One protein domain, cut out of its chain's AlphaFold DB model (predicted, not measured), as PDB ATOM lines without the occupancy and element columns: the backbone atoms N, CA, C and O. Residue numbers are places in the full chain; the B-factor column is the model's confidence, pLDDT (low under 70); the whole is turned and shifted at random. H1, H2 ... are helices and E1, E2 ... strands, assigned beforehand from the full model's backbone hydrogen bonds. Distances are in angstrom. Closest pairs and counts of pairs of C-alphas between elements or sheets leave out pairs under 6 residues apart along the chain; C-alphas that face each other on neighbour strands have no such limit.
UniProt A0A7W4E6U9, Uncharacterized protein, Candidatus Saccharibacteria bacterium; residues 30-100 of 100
ATOM      1  N   SER A  30     207.821 257.213 182.434       77.00
ATOM      2  CA  SER A  30     208.810 257.145 183.507       77.00
ATOM      3  C   SER A  30     208.241 256.510 184.777       77.00
ATOM      4  O   SER A  30     207.101 256.778 185.144       77.00
ATOM      5  N   ILE A  31     209.051 255.729 185.487       83.88
ATOM      6  CA  ILE A  31     208.736 255.218 186.824       83.88
ATOM      7  C   ILE A  31     209.198 256.243 187.854       83.88
ATOM      8  O   ILE A  31     210.365 256.637 187.846       83.88
ATOM      9  N   SER A  32     208.318 256.637 188.776       86.69
ATOM     10  CA  SER A  32     208.698 257.487 189.904       86.69
ATOM     11  C   SER A  32     208.752 256.663 191.190       86.69
ATOM     12  O   SER A  32     207.777 256.024 191.571       86.69
ATOM     13  N   LEU A  33     209.876 256.703 191.897       89.81
ATOM     14  CA  LEU A  33     210.041 256.121 193.225       89.81
ATOM     15  C   LEU A  33     210.094 257.240 194.264       89.81
ATOM     16  O   LEU A  33     210.967 258.104 194.214       89.81
ATOM     17  N   ILE A  34     209.149 257.242 195.197       91.06
ATOM     18  CA  ILE A  34     209.047 258.242 196.260       91.06
ATOM     19  C   ILE A  34     209.415 257.570 197.577       91.06
ATOM     20  O   ILE A  34     208.633 256.783 198.095       91.06
ATOM     21  N   CYS A  35     210.571 257.901 198.133       90.81
ATOM     22  CA  CYS A  35     211.051 257.374 199.407       90.81
ATOM     23  C   CYS A  35     210.906 258.422 200.508       90.81
ATOM     24  O   CYS A  35     211.262 259.584 200.319       90.81
ATOM     25  N   LYS A  36     210.353 258.030 201.655       91.50
ATOM     26  CA  LYS A  36     210.086 258.916 202.795       91.50
ATOM     27  C   LYS A  36     210.687 258.343 204.063       91.50
ATOM     28  O   LYS A  36     210.465 257.176 204.363       91.50
ATOM     29  N   ASN A  37     211.395 259.167 204.822       89.12
ATOM     30  CA  ASN A  37     211.886 258.836 206.157       89.12
ATOM     31  C   ASN A  37     211.711 260.042 207.101       89.12
ATOM     32  O   ASN A  37     211.104 261.049 206.730       89.12
ATOM     33  N   GLY A  38     212.241 259.945 208.324       82.81
ATOM     34  CA  GLY A  38     212.204 261.044 209.297       82.81
ATOM     35  C   GLY A  38     212.981 262.303 208.877       82.81
ATOM     36  O   GLY A  38     212.745 263.367 209.439       82.81
ATOM     37  N   GLU A  39     213.872 262.202 207.886       82.44
ATOM     38  CA  GLU A  39     214.677 263.319 207.371       82.44
ATOM     39  C   GLU A  39     213.989 264.057 206.210       82.44
ATOM     40  O   GLU A  39     214.308 265.213 205.938       82.44
ATOM     41  N   GLY A  40     213.034 263.415 205.529       87.12
ATOM     42  CA  GLY A  40     212.242 264.046 204.481       87.12
ATOM     43  C   GLY A  40     211.770 263.088 203.391       87.12
ATOM     44  O   GLY A  40     211.684 261.873 203.569       87.12
ATOM     45  N   THR A  41     211.426 263.665 202.237       91.00
ATOM     46  CA  THR A  41     211.009 262.922 201.039       91.00
ATOM     47  C   THR A  41     212.059 263.040 199.938       91.00
ATOM     48  O   THR A  41     212.533 264.135 199.636       91.00
ATOM     49  N   ILE A  42     212.369 261.918 199.293       91.38
ATOM     50  CA  ILE A  42     213.207 261.809 198.101       91.38
ATOM     51  C   ILE A  42     212.343 261.263 196.966       91.38
ATOM     52  O   ILE A  42     211.534 260.360 197.161       91.38
ATOM     53  N   THR A  43     212.502 261.823 195.776       90.94
ATOM     54  CA  THR A  43     211.842 261.376 194.551       90.94
ATOM     55  C   THR A  43     212.904 261.025 193.523       90.94
ATOM     56  O   THR A  43     213.662 261.892 193.091       90.94
ATOM     57  N   LEU A  44     212.942 259.760 193.119       89.81
ATOM     58  CA  LEU A  44     213.743 259.275 192.004       89.81
ATOM     59  C   LEU A  44     212.829 259.035 190.804       89.81
ATOM     60  O   LEU A  44     211.719 258.527 190.956       89.81
ATOM     61  N   LYS A  45     213.281 259.409 189.612       89.94
ATOM     62  CA  LYS A  45     212.586 259.157 188.349       89.94
ATOM     63  C   LYS A  45     213.485 258.363 187.423       89.94
ATOM     64  O   LYS A  45     214.659 258.698 187.268       89.94
ATOM     65  N   PHE A  46     212.902 257.375 186.764       85.88
ATOM     66  CA  PHE A  46     213.595 256.456 185.871       85.88
ATOM     67  C   PHE A  46     212.825 256.308 184.567       85.88
ATOM     68  O   PHE A  46     211.598 256.321 184.579       85.88
ATOM     69  N   ASP A  47     213.530 256.115 183.460       81.06
ATOM     70  CA  ASP A  47     212.923 255.614 182.231       81.06
ATOM     71  C   ASP A  47     213.090 254.088 182.238       81.06
ATOM     72  O   ASP A  47     214.225 253.620 182.252       81.06
ATOM     73  N   PRO A  48     212.008 253.290 182.244       73.38
ATOM     74  CA  PRO A  48     212.088 251.829 182.297       73.38
ATOM     75  C   PRO A  48     212.811 251.196 181.099       73.38
ATOM     76  O   PRO A  48     213.098 250.003 181.141       73.38
ATOM     77  N   THR A  49     213.054 251.960 180.031       77.00
ATOM     78  CA  THR A  49     213.753 251.524 178.817       77.00
ATOM     79  C   THR A  49     215.167 252.093 178.688       77.00
ATOM     80  O   THR A  49     215.832 251.803 177.698       77.00
ATOM     81  N   SER A  50     215.618 252.889 179.663       75.00
ATOM     82  CA  SER A  50     216.952 253.494 179.687       75.00
ATOM     83  C   SER A  50     217.881 252.772 180.658       75.00
ATOM     84  O   SER A  50     217.439 252.168 181.636       75.00
ATOM     85  N   ASP A  51     219.178 252.946 180.430       78.50
ATOM     86  CA  ASP A  51     220.254 252.454 181.291       78.50
ATOM     87  C   ASP A  51     220.670 253.495 182.352       78.50
ATOM     88  O   ASP A  51     221.670 253.337 183.044       78.50
ATOM     89  N   THR A  52     219.905 254.583 182.486       77.62
ATOM     90  CA  THR A  52     220.223 255.733 183.346       77.62
ATOM     91  C   THR A  52     219.015 256.236 184.131       77.62
ATOM     92  O   THR A  52     217.855 256.041 183.747       77.62
ATOM     93  N   ALA A  53     219.278 256.925 185.242       82.31
ATOM     94  CA  ALA A  53     218.242 257.633 185.985       82.31
ATOM     95  C   ALA A  53     217.899 258.975 185.316       82.31
ATOM     96  O   ALA A  53     218.770 259.700 184.845       82.31
ATOM     97  N   ILE A  54     216.616 259.353 185.320       83.12
ATOM     98  CA  ILE A  54     216.172 260.655 184.792       83.12
ATOM     99  C   ILE A  54     216.528 261.764 185.782       83.12
ATOM    100  O   ILE A  54     217.006 262.829 185.403       83.12
ATOM    101  N   SER A  55     216.211 261.556 187.062       84.94
ATOM    102  CA  SER A  55     216.533 262.515 188.121       84.94
ATOM    103  C   SER A  55     216.379 261.892 189.499       84.94
ATOM    104  O   SER A  55     215.606 260.955 189.690       84.94
ATOM    105  N   ALA A  56     217.067 262.471 190.474       87.62
ATOM    106  CA  ALA A  56     216.937 262.143 191.880       87.62
ATOM    107  C   ALA A  56     216.921 263.457 192.661       87.62
ATOM    108  O   ALA A  56     217.872 264.234 192.594       87.62
ATOM    109  N   LYS A  57     215.819 263.750 193.351       90.44
ATOM    110  CA  LYS A  57     215.610 265.037 194.024       90.44
ATOM    111  C   LYS A  57     215.053 264.859 195.422       90.44
ATOM    112  O   LYS A  57     214.256 263.958 195.675       90.44
ATOM    113  N   ARG A  58     215.437 265.756 196.321       89.88
ATOM    114  CA  ARG A  58     214.817 265.907 197.639       89.88
ATOM    115  C   ARG A  58     213.569 266.784 197.544       89.88
ATOM    116  O   ARG A  58     213.326 267.451 196.539       89.88
ATOM    117  N   GLN A  59     212.777 266.794 198.611       87.19
ATOM    118  CA  GLN A  59     211.550 267.591 198.715       87.19
ATOM    119  C   GLN A  59     211.774 269.101 198.535       87.19
ATOM    120  O   GLN A  59     210.891 269.788 198.033       87.19
ATOM    121  N   ASP A  60     212.943 269.609 198.924       84.06
ATOM    122  CA  ASP A  60     213.343 271.013 198.757       84.06
ATOM    123  C   ASP A  60     213.787 271.359 197.319       84.06
ATOM    124  O   ASP A  60     214.115 272.506 197.027       84.06
ATOM    125  N   GLY A  61     213.785 270.377 196.410       83.00
ATOM    126  CA  GLY A  61     214.189 270.523 195.013       83.00
ATOM    127  C   GLY A  61     215.687 270.340 194.760       83.00
ATOM    128  O   GLY A  61     216.084 270.277 193.588       83.00
ATOM    129  N   SER A  62     216.496 270.211 195.820       86.62
ATOM    130  CA  SER A  62     217.928 269.926 195.720       86.62
ATOM    131  C   SER A  62     218.181 268.527 195.165       86.62
ATOM    132  O   SER A  62     217.358 267.611 195.303       86.62
ATOM    133  N   ASP A  63     219.322 268.360 194.502       87.62
ATOM    134  CA  ASP A  63     219.674 267.090 193.886       87.62
ATOM    135  C   ASP A  63     220.077 266.063 194.953       87.62
ATOM    136  O   ASP A  63     220.819 266.341 195.899       87.62
ATOM    137  N   TYR A  64     219.551 264.849 194.806       85.31
ATOM    138  CA  TYR A  64     219.878 263.712 195.651       85.31
ATOM    139  C   TYR A  64     220.871 262.820 194.914       85.31
ATOM    140  O   TYR A  64     220.505 262.092 193.996       85.31
ATOM    141  N   VAL A  65     222.141 262.883 195.303       85.00
ATOM    142  CA  VAL A  65     223.190 262.102 194.645       85.00
ATOM    143  C   VAL A  65     223.165 260.669 195.167       85.00
ATOM    144  O   VAL A  65     223.412 260.425 196.348       85.00
ATOM    145  N   VAL A  66     222.899 259.724 194.267       84.81
ATOM    146  CA  VAL A  66     223.136 258.296 194.491       84.81
ATOM    147  C   VAL A  66     224.396 257.919 193.731       84.81
ATOM    148  O   VAL A  66     224.435 257.972 192.503       84.81
ATOM    149  N   GLU A  67     225.441 257.561 194.469       86.38
ATOM    150  CA  GLU A  67     226.731 257.229 193.879       86.38
ATOM    151  C   GLU A  67     226.619 256.002 192.959       86.38
ATOM    152  O   GLU A  67     226.108 254.940 193.354       86.38
ATOM    153  N   GLY A  68     227.074 256.184 191.715       86.25
ATOM    154  CA  GLY A  68     227.061 255.158 190.672       86.25
ATOM    155  C   GLY A  68     225.661 254.709 190.253       86.25
ATOM    156  O   GLY A  68     225.500 253.550 189.885       86.25
ATOM    157  N   ILE A  69     224.637 255.567 190.354       87.88
ATOM    158  CA  ILE A  69     223.257 255.195 190.001       87.88
ATOM    159  C   ILE A  69     223.140 254.654 188.574       87.88
ATOM    160  O   ILE A  69     222.574 253.582 188.390       87.88
ATOM    161  N   ASP A  70     223.737 255.337 187.600       86.94
ATOM    162  CA  ASP A  70     223.672 254.931 186.195       86.94
ATOM    163  C   ASP A  70     224.433 253.620 185.959       86.94
ATOM    164  O   ASP A  70     223.888 252.691 185.381       86.94
ATOM    165  N   GLU A  71     225.639 253.474 186.520       90.25
ATOM    166  CA  GLU A  71     226.416 252.227 186.424       90.25
ATOM    167  C   GLU A  71     225.669 251.030 187.044       90.25
ATOM    168  O   GLU A  71     225.726 249.905 186.545       90.25
ATOM    169  N   LYS A  72     224.955 251.253 188.153       88.94
ATOM    170  CA  LYS A  72     224.132 250.216 188.784       88.94
ATOM    171  C   LYS A  72     222.940 249.860 187.903       88.94
ATOM    172  O   LYS A  72     222.685 248.674 187.709       88.94
ATOM    173  N   ILE A  73     222.237 250.853 187.359       88.00
ATOM    174  CA  ILE A  73     221.101 250.630 186.457       88.00
ATOM    175  C   ILE A  73     221.550 249.875 185.204       88.00
ATOM    176  O   ILE A  73     220.901 248.898 184.848       88.00
ATOM    177  N   GLU A  74     222.674 250.243 184.592       87.88
ATOM    178  CA  GLU A  74     223.235 249.542 183.429       87.88
ATOM    179  C   GLU A  74     223.518 248.058 183.736       87.88
ATOM    180  O   GLU A  74     223.265 247.178 182.914       87.88
ATOM    181  N   LYS A  75     223.988 247.748 184.953       88.88
ATOM    182  CA  LYS A  75     224.311 246.372 185.368       88.88
ATOM    183  C   LYS A  75     223.093 245.508 185.683       88.88
ATOM    184  O   LYS A  75     223.096 244.324 185.349       88.88
ATOM    185  N   VAL A  76     222.102 246.045 186.401       88.62
ATOM    186  CA  VAL A  76     220.986 245.240 186.947       88.62
ATOM    187  C   VAL A  76     219.623 245.549 186.327       88.62
ATOM    188  O   VAL A  76     218.675 244.783 186.506       88.62
ATOM    189  N   GLY A  77     219.519 246.646 185.583       86.12
ATOM    190  CA  GLY A  77     218.280 247.193 185.049       86.12
ATOM    191  C   GLY A  77     217.494 248.020 186.071       86.12
ATOM    192  O   GLY A  77     217.556 247.801 187.283       86.12
ATOM    193  N   VAL A  78     216.679 248.950 185.568       85.88
ATOM    194  CA  VAL A  78     215.890 249.903 186.375       85.88
ATOM    195  C   VAL A  78     215.015 249.218 187.424       85.88
ATOM    196  O   VAL A  78     214.969 249.648 188.571       85.88
ATOM    197  N   MET A  79     214.313 248.147 187.050       85.38
ATOM    198  CA  MET A  79     213.377 247.471 187.957       85.38
ATOM    199  C   MET A  79     214.087 246.833 189.150       85.38
ATOM    200  O   MET A  79     213.638 247.000 190.280       85.38
ATOM    201  N   ARG A  80     215.217 246.161 188.903       88.50
ATOM    202  CA  ARG A  80     216.017 245.540 189.959       88.50
ATOM    203  C   ARG A  80     216.684 246.588 190.837       88.50
ATOM    204  O   ARG A  80     216.649 246.474 192.054       88.50
ATOM    205  N   PHE A  81     217.202 247.654 190.225       90.69
ATOM    206  CA  PHE A  81     217.747 248.786 190.962       90.69
ATOM    207  C   PHE A  81     216.713 249.398 191.916       90.69
ATOM    208  O   PHE A  81     217.039 249.689 193.060       90.69
ATOM    209  N   ILE A  82     215.464 249.584 191.472       89.44
ATOM    210  CA  ILE A  82     214.387 250.121 192.317       89.44
ATOM    211  C   ILE A  82     214.111 249.209 193.516       89.44
ATOM    212  O   ILE A  82     213.922 249.719 194.620       89.44
ATOM    213  N   GLU A  83     214.075 247.892 193.315       90.56
ATOM    214  CA  GLU A  83     213.886 246.916 194.395       90.56
ATOM    215  C   GLU A  83     215.044 246.970 195.397       90.56
ATOM    216  O   GLU A  83     214.806 247.155 196.592       90.56
ATOM    217  N   ASP A  84     216.284 246.903 194.907       91.50
ATOM    218  CA  ASP A  84     217.492 246.939 195.736       91.50
ATOM    219  C   ASP A  84     217.595 248.262 196.511       91.50
ATOM    220  O   ASP A  84     217.846 248.269 197.717       91.50
ATOM    221  N   PHE A  85     217.338 249.392 195.842       90.88
ATOM    222  CA  PHE A  85     217.330 250.715 196.462       90.88
ATOM    223  C   PHE A  85     216.232 250.842 197.517       90.88
ATOM    224  O   PHE A  85     216.479 251.382 198.592       90.88
ATOM    225  N   THR A  86     215.023 250.354 197.228       91.50
ATOM    226  CA  THR A  86     213.913 250.376 198.189       91.50
ATOM    227  C   THR A  86     214.285 249.586 199.434       91.50
ATOM    228  O   THR A  86     214.163 250.098 200.542       91.50
ATOM    229  N   HIS A  87     214.805 248.374 199.255       91.62
ATOM    230  CA  HIS A  87     215.193 247.514 200.363       91.62
ATOM    231  C   HIS A  87     216.296 248.142 201.227       91.62
ATOM    232  O   HIS A  87     216.178 248.180 202.452       91.62
ATOM    233  N   ASP A  88     217.335 248.692 200.594       90.50
ATOM    234  CA  ASP A  88     218.423 249.384 201.287       90.50
ATOM    235  C   ASP A  88     217.926 250.619 202.051       90.50
ATOM    236  O   ASP A  88     218.280 250.827 203.213       90.50
ATOM    237  N   PHE A  89     217.053 251.413 201.430       88.88
ATOM    238  CA  PHE A  89     216.479 252.599 202.051       88.88
ATOM    239  C   PHE A  89     215.621 252.243 203.273       88.88
ATOM    240  O   PHE A  89     215.728 252.878 204.322       88.88
ATOM    241  N   GLU A  90     214.788 251.212 203.175       88.44
ATOM    242  CA  GLU A  90     213.919 250.787 204.273       88.44
ATOM    243  C   GLU A  90     214.724 250.223 205.452       88.44
ATOM    244  O   GLU A  90     214.454 250.584 206.600       88.44
ATOM    245  N   ILE A  91     215.762 249.422 205.182       88.81
ATOM    246  CA  ILE A  91     216.604 248.812 206.221       88.81
ATOM    247  C   ILE A  91     217.558 249.826 206.856       88.81
ATOM    248  O   ILE A  91     217.639 249.914 208.081       88.81
ATOM    249  N   HIS A  92     218.303 250.578 206.045       87.19
ATOM    250  CA  HIS A  92     219.420 251.390 206.530       87.19
ATOM    251  C   HIS A  92     219.055 252.858 206.762       87.19
ATOM    252  O   HIS A  92     219.734 253.534 207.538       87.19
ATOM    253  N   LYS A  93     218.010 253.379 206.106       83.25
ATOM    254  CA  LYS A  93     217.550 254.775 206.267       83.25
ATOM    255  C   LYS A  93     216.252 254.904 207.063       83.25
ATOM    256  O   LYS A  93     215.847 256.035 207.337       83.25
ATOM    257  N   GLY A  94     215.633 253.788 207.457       78.19
ATOM    258  CA  GLY A  94     214.470 253.764 208.347       78.19
ATOM    259  C   GLY A  94     213.270 254.514 207.769       78.19
ATOM    260  O   GLY A  94     212.748 255.437 208.395       78.19
ATOM    261  N   GLY A  95     212.871 254.155 206.550       87.50
ATOM    262  CA  GLY A  95     211.789 254.811 205.818       87.50
ATOM    263  C   GLY A  95     210.894 253.844 205.050       87.50
ATOM    264  O   GLY A  95     210.863 252.653 205.334       87.50
ATOM    265  N   THR A  96     210.146 254.366 204.082       89.75
ATOM    266  CA  THR A  96     209.292 253.588 203.172       89.75
ATOM    267  C   THR A  96     209.340 254.187 201.777       89.75
ATOM    268  O   THR A  96     209.277 255.415 201.635       89.75
ATOM    269  N   CYS A  97     209.411 253.338 200.752       90.25
ATOM    270  CA  CYS A  97     209.348 253.774 199.359       90.25
ATOM    271  C   CYS A  97     208.036 253.375 198.672       90.25
ATOM    272  O   CYS A  97     207.469 252.314 198.904       90.25
ATOM    273  N   PHE A  98     207.558 254.245 197.782       86.62
ATOM    274  CA  PHE A  98     206.319 254.076 197.030       86.62
ATOM    275  C   PHE A  98     206.589 254.273 195.541       86.62
ATOM    276  O   PHE A  98     207.060 255.334 195.124       86.62
ATOM    277  N   LYS A  99     206.260 253.266 194.731       84.94
ATOM    278  CA  LYS A  99     206.291 253.361 193.269       84.94
ATOM    279  C   LYS A  99     205.021 254.054 192.765       84.94
ATOM    280  O   LYS A  99     203.925 253.702 193.202       84.94
ATOM    281  N   ARG A 100     205.169 255.015 191.856       75.88
ATOM    282  CA  ARG A 100     204.082 255.776 191.237       75.88
ATOM    283  C   ARG A 100     204.228 255.829 189.723       75.88
ATOM    284  O   ARG A 100     205.388 255.845 189.246       75.88
TER     285      ARG A 100
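What this domain is: This is residues 30 to 100 of the 100 residues of an uncharacterized protein of Candidatus Saccharibacteria bacterium (UniProt A0A7W4E6U9). A single twisted sheet of four strands has the long helix H2 packed over one face, running along the strands, while the short helix H1 sits near the first residues of H2 beside the start of E3 and makes a corner with H2. The printed part has 71 residues, with four named strands and two named helices in the order E1, E2, E3, H1, H2, E4. The sheet's order is E3, E2, E1, E4, antiparallel throughout, and the class is mixed, helices and strands. The whole is compact and rounded, with a radius of gyration of the C-alphas of 11.2 A and spans of 31 by 25 by 23 A.

Where its parts are: E1, residues 31 to 37, begins at C-alpha 31 (208.736, 255.218, 186.824) and is 19.9 A long from first to last C-alpha. E2, residues 40 to 46, is 20.1 A long. E3 holds residues 53 to 58. H1 holds residues 69 to 76. H2, residues 78 to 93, begins at C-alpha 78 (215.890, 249.903, 186.375) and is 20.5 A long. E4, residues 95 to 99, ends at C-alpha 99 (206.291, 253.361, 193.269).

How they stand to each other: E1, E2 and E3 form a meander, each strand the antiparallel neighbour of the one before; E1 and E2 are a hairpin, and so are E2 and E3. Between E1 and E2, N 33 and O 44 are 2.8 A apart, within hydrogen-bond range. Between E2 and E3, N 45 and O 55 are 2.8 A apart, also within range. E4 pairs antiparallel with E1, at 164 degrees between their directions, with N 36 and O 96 at 2.8 A. E3 and E4 are the edge strands and are apart. The sheet is twisted, its C-alphas lying up to 4.3 A off the best plane. H2 is on one face, making two layers, a helix over a sheet, at a height over the sheet of 8.7 A. It lies over E1, along the strands, at 1 degrees on the local plane; 13 of its C-alphas fall on E1 and 2 on E2, only just too few to be over E2. The closest C-alphas of H2 and E4, those of Glu 90 and Thr 96, are 5.5 A apart. H1 only grazes the sheet, with its residues 69 to 74; its closest C-alpha pair with E3 is Asp 70 and Ala 53, 6.1 A. H1 and H2 are close but not clearly touching, at a steep tilt of 62 degrees, opposite ways, with the C-alphas of Ile 73 and Phe 81 closest at 5.9 A. In H1 and H2 every O i to N i+4 pair is within hydrogen-bond range.

The domain as a whole: The C-alphas farthest apart, those of Gly 38 and Thr 49, are 32.0 A apart. The printed part has no cut and no long link. The mean pLDDT of the printed part is 86.5, and no printed residue is under 70.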